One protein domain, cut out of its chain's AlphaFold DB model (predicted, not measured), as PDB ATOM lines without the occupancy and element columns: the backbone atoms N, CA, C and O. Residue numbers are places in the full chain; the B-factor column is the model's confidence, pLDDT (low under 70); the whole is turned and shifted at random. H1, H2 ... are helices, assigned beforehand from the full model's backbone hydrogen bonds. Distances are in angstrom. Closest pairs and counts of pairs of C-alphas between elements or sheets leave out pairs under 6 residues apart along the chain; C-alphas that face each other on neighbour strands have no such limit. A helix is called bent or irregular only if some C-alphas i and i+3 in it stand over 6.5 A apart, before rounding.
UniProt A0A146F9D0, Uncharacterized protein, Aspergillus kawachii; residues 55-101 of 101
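Overview. This is residues 55 to 101 of the 101 residues of an uncharacterized protein of Aspergillus kawachii (UniProt A0A146F9D0). Two helices, H1 and then H2, make a V, meeting where H1 ends and H2 begins. A long lead-in with no named element, residues 55 to 66, loops round before the free end of H1, and the last residues, 96 to 101, fold back from the free end of H2. The printed part has 47 residues with two named helices, H1 then H2, and no named strand; its class is all helix. It is compact, with a radius of gyration of the C-alphas of 10.5 A, and flat in outline, spanning 28 by 27 by 14 A.

Arrangement. Near the first printed residue, residues 55 to 56 pair with residues 59 to 60, antiparallel, in stretches too short to be named strands. H1, residues 67 to 80, and H2, residues 84 to 95, touch, and H2 does so with residues 85 to 90 alone. Their closest C-alphas are those of Ala 79 and Ala 87, 4.4 A apart. The two helices run opposite ways at a steep tilt of 53 degrees, and their centres are 9.4 A apart. In H2 every O i to N i+4 pair is within hydrogen-bond range; in H1 8 of 10 are.

Along the chain. Residues 55 to 66 lead to H1, which begins at C-alpha 67 at (114.579, 206.916, 270.055) and measures 19.9 A from first to last C-alpha. H1 is irregular: C-alphas 70 and 73 are 7.7 A apart. Three residues form the tight link to H2, which measures 16.6 A and ends at C-alpha 95 at (103.548, 216.215, 279.770).

Size, cuts and confidence. The two C-alphas farthest apart are those of Val 64 and Gly 82, 28.4 A. The printed part has no cut and ends at residue 101, the chain's last residue. Its mean pLDDT is 86.1, and residues 100 to 101 are under 70 in this model.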
ATOM      1  N   THR A  55     124.601 199.251 273.821       88.94
ATOM      2  CA  THR A  55     123.348 199.090 274.560       88.94
ATOM      3  C   THR A  55     123.490 199.636 275.971       88.94
ATOM      4  O   THR A  55     124.492 199.369 276.627       88.94
ATOM      5  N   GLU A  56     122.472 200.336 276.451       85.25
ATOM      6  CA  GLU A  56     122.376 200.861 277.813       85.25
ATOM      7  C   GLU A  56     121.020 200.445 278.388       85.25
ATOM      8  O   GLU A  56     119.996 200.598 277.723       85.25
ATOM      9  N   SER A  57     121.022 199.790 279.551       83.69
ATOM     10  CA  SER A  57     119.824 199.202 280.185       83.69
ATOM     11  C   SER A  57     118.975 198.320 279.249       83.69
ATOM     12  O   SER A  57     117.749 198.286 279.312       83.69
ATOM     13  N   GLY A  58     119.625 197.601 278.327       85.62
ATOM     14  CA  GLY A  58     118.947 196.745 277.346       85.62
ATOM     15  C   GLY A  58     118.276 197.503 276.194       85.62
ATOM     16  O   GLY A  58     117.459 196.921 275.477       85.62
ATOM     17  N   PHE A  59     118.598 198.781 276.002       86.38
ATOM     18  CA  PHE A  59     118.177 199.592 274.865       86.38
ATOM     19  C   PHE A  59     119.375 199.904 273.980       86.38
ATOM     20  O   PHE A  59     120.426 200.309 274.470       86.38
ATOM     21  N   LEU A  60     119.223 199.736 272.666       88.06
ATOM     22  CA  LEU A  60     120.229 200.213 271.720       88.06
ATOM     23  C   LEU A  60     120.394 201.718 271.878       88.06
ATOM     24  O   LEU A  60     119.406 202.441 271.977       88.06
ATOM     25  N   LEU A  61     121.635 202.185 271.876       84.81
ATOM     26  CA  LEU A  61     121.930 203.600 272.007       84.81
ATOM     27  C   LEU A  61     121.248 204.409 270.889       84.81
ATOM     28  O   LEU A  61     121.280 203.995 269.724       84.81
ATOM     29  N   PRO A  62     120.645 205.567 271.213       78.06
ATOM     30  CA  PRO A  62     119.937 206.388 270.241       78.06
ATOM     31  C   PRO A  62     120.839 206.806 269.083       78.06
ATOM     32  O   PRO A  62     121.919 207.369 269.289       78.06
ATOM     33  N   ARG A  63     120.339 206.629 267.855       72.25
ATOM     34  CA  ARG A  63     120.675 207.558 266.769       72.25
ATOM     35  C   ARG A  63     119.920 208.861 267.033       72.25
ATOM     36  O   ARG A  63     118.943 208.868 267.774       72.25
ATOM     37  N   VAL A  64     120.411 209.974 266.499       70.62
ATOM     38  CA  VAL A  64     119.777 211.278 266.733       70.62
ATOM     39  C   VAL A  64     118.310 211.233 266.296       70.62
ATOM     40  O   VAL A  64     118.019 210.863 265.163       70.62
ATOM     41  N   GLY A  65     117.410 211.626 267.202       72.31
ATOM     42  CA  GLY A  65     115.964 211.610 266.977       72.31
ATOM     43  C   GLY A  65     115.314 210.232 267.158       72.31
ATOM     44  O   GLY A  65     115.992 209.226 267.326       72.31
ATOM     45  N   SER A  66     113.975 210.231 267.178       75.12
ATOM     46  CA  SER A  66     113.031 209.090 267.253       75.12
ATOM     47  C   SER A  66     113.187 208.045 268.368       75.12
ATOM     48  O   SER A  66     112.233 207.319 268.625       75.12
ATOM     49  N   TRP A  67     114.308 207.977 269.084       84.56
ATOM     50  CA  TRP A  67     114.579 206.916 270.055       84.56
ATOM     51  C   TRP A  67     113.569 206.838 271.199       84.56
ATOM     52  O   TRP A  67     113.142 205.736 271.535       84.56
ATOM     53  N   LEU A  68     113.155 207.980 271.759       84.62
ATOM     54  CA  LEU A  68     112.140 208.003 272.818       84.62
ATOM     55  C   LEU A  68     110.822 207.401 272.320       84.62
ATOM     56  O   LEU A  68     110.289 206.490 272.941       84.62
ATOM     57  N   LYS A  69     110.355 207.832 271.140       81.75
ATOM     58  CA  LYS A  69     109.120 207.324 270.527       81.75
ATOM     59  C   LYS A  69     109.205 205.828 270.224       81.75
ATOM     60  O   LYS A  69     108.301 205.078 270.568       81.75
ATOM     61  N   SER A  70     110.314 205.381 269.637       85.44
ATOM     62  CA  SER A  70     110.514 203.977 269.254       85.44
ATOM     63  C   SER A  70     110.583 203.018 270.444       85.44
ATOM     64  O   SER A  70     110.314 201.832 270.278       85.44
ATOM     65  N   ASN A  71     110.956 203.507 271.629       90.06
ATOM     66  CA  ASN A  71     111.084 202.691 272.836       90.06
ATOM     67  C   ASN A  71     109.963 202.928 273.859       90.06
ATOM     68  O   ASN A  71     109.906 202.202 274.851       90.06
ATOM     69  N   ALA A  72     109.043 203.863 273.595       89.31
ATOM     70  CA  ALA A  72     107.936 204.201 274.485       89.31
ATOM     71  C   ALA A  72     107.142 202.975 274.977       89.31
ATOM     72  O   ALA A  72     106.963 202.863 276.188       89.31
ATOM     73  N   PRO A  73     106.771 201.987 274.127       91.69
ATOM     74  CA  PRO A  73     106.053 200.804 274.607       91.69
ATOM     75  C   PRO A  73     106.826 200.010 275.668       91.69
ATOM     76  O   PRO A  73     106.239 199.474 276.603       91.69
ATOM     77  N   LYS A  74     108.157 199.943 275.544       92.38
ATOM     78  CA  LYS A  74     109.012 199.240 276.503       92.38
ATOM     79  C   LYS A  74     109.221 200.059 277.781       92.38
ATOM     80  O   LYS A  74     109.310 199.464 278.849       92.38
ATOM     81  N   PHE A  75     109.259 201.390 277.701       94.00
ATOM     82  CA  PHE A  75     109.278 202.246 278.894       94.00
ATOM     83  C   PHE A  75     107.982 202.123 279.695       94.00
ATOM     84  O   PHE A  75     108.035 201.963 280.909       94.00
ATOM     85  N   GLU A  76     106.826 202.109 279.024       93.69
ATOM     86  CA  GLU A  76     105.534 201.898 279.687       93.69
ATOM     87  C   GLU A  76     105.442 200.530 280.365       93.69
ATOM     88  O   GLU A  76     104.855 200.415 281.440       93.69
ATOM     89  N   GLU A  77     106.016 199.491 279.758       94.62
ATOM     90  CA  GLU A  77     106.085 198.164 280.369       94.62
ATOM     91  C   GLU A  77     106.954 198.162 281.635       94.62
ATOM     92  O   GLU A  77     106.511 197.683 282.676       94.62
ATOM     93  N   LEU A  78     108.150 198.756 281.587       94.12
ATOM     94  CA  LEU A  78     109.034 198.862 282.756       94.12
ATOM     95  C   LEU A  78     108.397 199.693 283.881       94.12
ATOM     96  O   LEU A  78     108.445 199.296 285.045       94.12
ATOM     97  N   ALA A  79     107.703 200.781 283.535       94.69
ATOM     98  CA  ALA A  79     106.938 201.577 284.490       94.69
ATOM     99  C   ALA A  79     105.827 200.753 285.172       94.69
ATOM    100  O   ALA A  79     105.669 200.809 286.390       94.69
ATOM    101  N   LYS A  80     105.079 199.931 284.415       94.88
ATOM    102  CA  LYS A  80     104.043 199.031 284.968       94.88
ATOM    103  C   LYS A  80     104.620 197.948 285.877       94.88
ATOM    104  O   LYS A  80     103.934 197.502 286.794       94.88
ATOM    105  N   GLN A  81     105.862 197.535 285.633       95.38
ATOM    106  CA  GLN A  81     106.590 196.586 286.479       95.38
ATOM    107  C   GLN A  81     107.116 197.221 287.780       95.38
ATOM    108  O   GLN A  81     107.646 196.507 288.629       95.38
ATOM    109  N   GLY A  82     106.920 198.530 287.973       93.62
ATOM    110  CA  GLY A  82     107.266 199.248 289.199       93.62
ATOM    111  C   GLY A  82     108.635 199.927 289.167       93.62
ATOM    112  O   GLY A  82     109.116 200.339 290.222       93.62
ATOM    113  N   ASP A  83     109.262 200.052 287.995       94.06
ATOM    114  CA  ASP A  83     110.502 200.813 287.850       94.06
ATOM    115  C   ASP A  83     110.206 202.324 287.887       94.06
ATOM    116  O   ASP A  83     109.606 202.887 286.965       94.06
ATOM    117  N   GLY A  84     110.591 202.967 288.995       93.06
ATOM    118  CA  GLY A  84     110.290 204.371 289.278       93.06
ATOM    119  C   GLY A  84     110.917 205.348 288.283       93.06
ATOM    120  O   GLY A  84     110.267 206.330 287.925       93.06
ATOM    121  N   ASP A  85     112.112 205.042 287.773       92.56
ATOM    122  CA  ASP A  85     112.808 205.903 286.812       92.56
ATOM    123  C   ASP A  85     112.048 205.930 285.475       92.56
ATOM    124  O   ASP A  85     111.866 206.980 284.855       92.56
ATOM    125  N   TYR A  86     111.530 204.773 285.041       93.81
ATOM    126  CA  TYR A  86     110.708 204.691 283.831       93.81
ATOM    127  C   TYR A  86     109.292 205.234 284.034       93.81
ATOM    128  O   TYR A  86     108.713 205.756 283.081       93.81
ATOM    129  N   ALA A  87     108.736 205.159 285.245       94.38
ATOM    130  CA  ALA A  87     107.465 205.809 285.559       94.38
ATOM    131  C   ALA A  87     107.568 207.337 285.428       94.38
ATOM    132  O   ALA A  87     106.728 207.945 284.764       94.38
ATOM    133  N   GLU A  88     108.623 207.946 285.978       94.25
ATOM    134  CA  GLU A  88     108.882 209.384 285.833       94.25
ATOM    135  C   GLU A  88     109.120 209.769 284.365       94.25
ATOM    136  O   GLU A  88     108.502 210.711 283.866       94.25
ATOM    137  N   LEU A  89     109.927 208.987 283.639       91.38
ATOM    138  CA  LEU A  89     110.190 209.216 282.217       91.38
ATOM    139  C   LEU A  89     108.910 209.179 281.367       91.38
ATOM    140  O   LEU A  89     108.736 210.007 280.473       91.38
ATOM    141  N   VAL A  90     108.008 208.227 281.618       92.75
ATOM    142  CA  VAL A  90     106.740 208.113 280.877       92.75
ATOM    143  C   VAL A  90     105.836 209.318 281.142       92.75
ATOM    144  O   VAL A  90     105.235 209.846 280.202       92.75
ATOM    145  N   GLU A  91     105.762 209.798 282.381       93.31
ATOM    146  CA  GLU A  91     104.991 210.999 282.721       93.31
ATOM    147  C   GLU A  91     105.607 212.273 282.122       93.31
ATOM    148  O   GLU A  91     104.898 213.136 281.591       93.31
ATOM    149  N   GLU A  92     106.936 212.375 282.104       90.88
ATOM    150  CA  GLU A  92     107.638 213.459 281.420       90.88
ATOM    151  C   GLU A  92     107.348 213.448 279.908       90.88
ATOM    152  O   GLU A  92     107.036 214.486 279.317       90.88
ATOM    153  N   MET A  93     107.391 212.272 279.277       89.25
ATOM    154  CA  MET A  93     107.074 212.119 277.857       89.25
ATOM    155  C   MET A  93     105.631 212.526 277.541       89.25
ATOM    156  O   MET A  93     105.391 213.082 276.477       89.25
ATOM    157  N   ARG A  94     104.675 212.296 278.449       88.62
ATOM    158  CA  ARG A  94     103.265 212.693 278.272       88.62
ATOM    159  C   ARG A  94     103.024 214.186 278.468       88.62
ATOM    160  O   ARG A  94     102.150 214.749 277.817       88.62
ATOM    161  N   SER A  95     103.767 214.817 279.373       88.06
ATOM    162  CA  SER A  95     103.548 216.215 279.770       88.06
ATOM    163  C   SER A  95     104.269 217.237 278.889       88.06
ATOM    164  O   SER A  95     103.910 218.415 278.898       88.06
ATOM    165  N   ARG A  96     105.286 216.819 278.127       86.25
ATOM    166  CA  ARG A  96     106.101 217.709 277.293       86.25
ATOM    167  C   ARG A  96     105.779 217.533 275.813       86.25
ATOM    168  O   ARG A  96     106.216 216.560 275.214       86.25
ATOM    169  N   ASP A  97     105.149 218.522 275.177       76.56
ATOM    170  CA  ASP A  97     104.769 218.483 273.747       76.56
ATOM    171  C   ASP A  97     105.928 218.162 272.787       76.56
ATOM    172  O   ASP A  97     105.743 217.551 271.737       76.56
ATOM    173  N   ASN A  98     107.155 218.556 273.145       74.69
ATOM    174  CA  ASN A  98     108.348 218.291 272.341       74.69
ATOM    175  C   ASN A  98     108.890 216.853 272.487       74.69
ATOM    176  O   ASN A  98     109.804 216.472 271.754       74.69
ATOM    177  N   LEU A  99     108.365 216.088 273.447       70.62
ATOM    178  CA  LEU A  99     108.671 214.681 273.715       70.62
ATOM    179  C   LEU A  99     107.444 213.771 273.558       70.62
ATOM    180  O   LEU A  99     107.630 212.562 273.406       70.62
ATOM    181  N   ALA A 100     106.239 214.355 273.557       60.75
ATOM    182  CA  ALA A 100     104.960 213.686 273.398       60.75
ATOM    183  C   ALA A 100     105.015 212.739 272.203       60.75
ATOM    184  O   ALA A 100     105.365 213.123 271.074       60.75
ATOM    185  N   VAL A 101     104.759 211.465 272.496       56.22
ATOM    186  CA  VAL A 101     104.747 210.391 271.504       56.22
ATOM    187  C   VAL A 101     103.485 210.503 270.686       56.22
ATOM    188  O   VAL A 101     102.391 210.454 271.284       56.22
TER     189      VAL A 101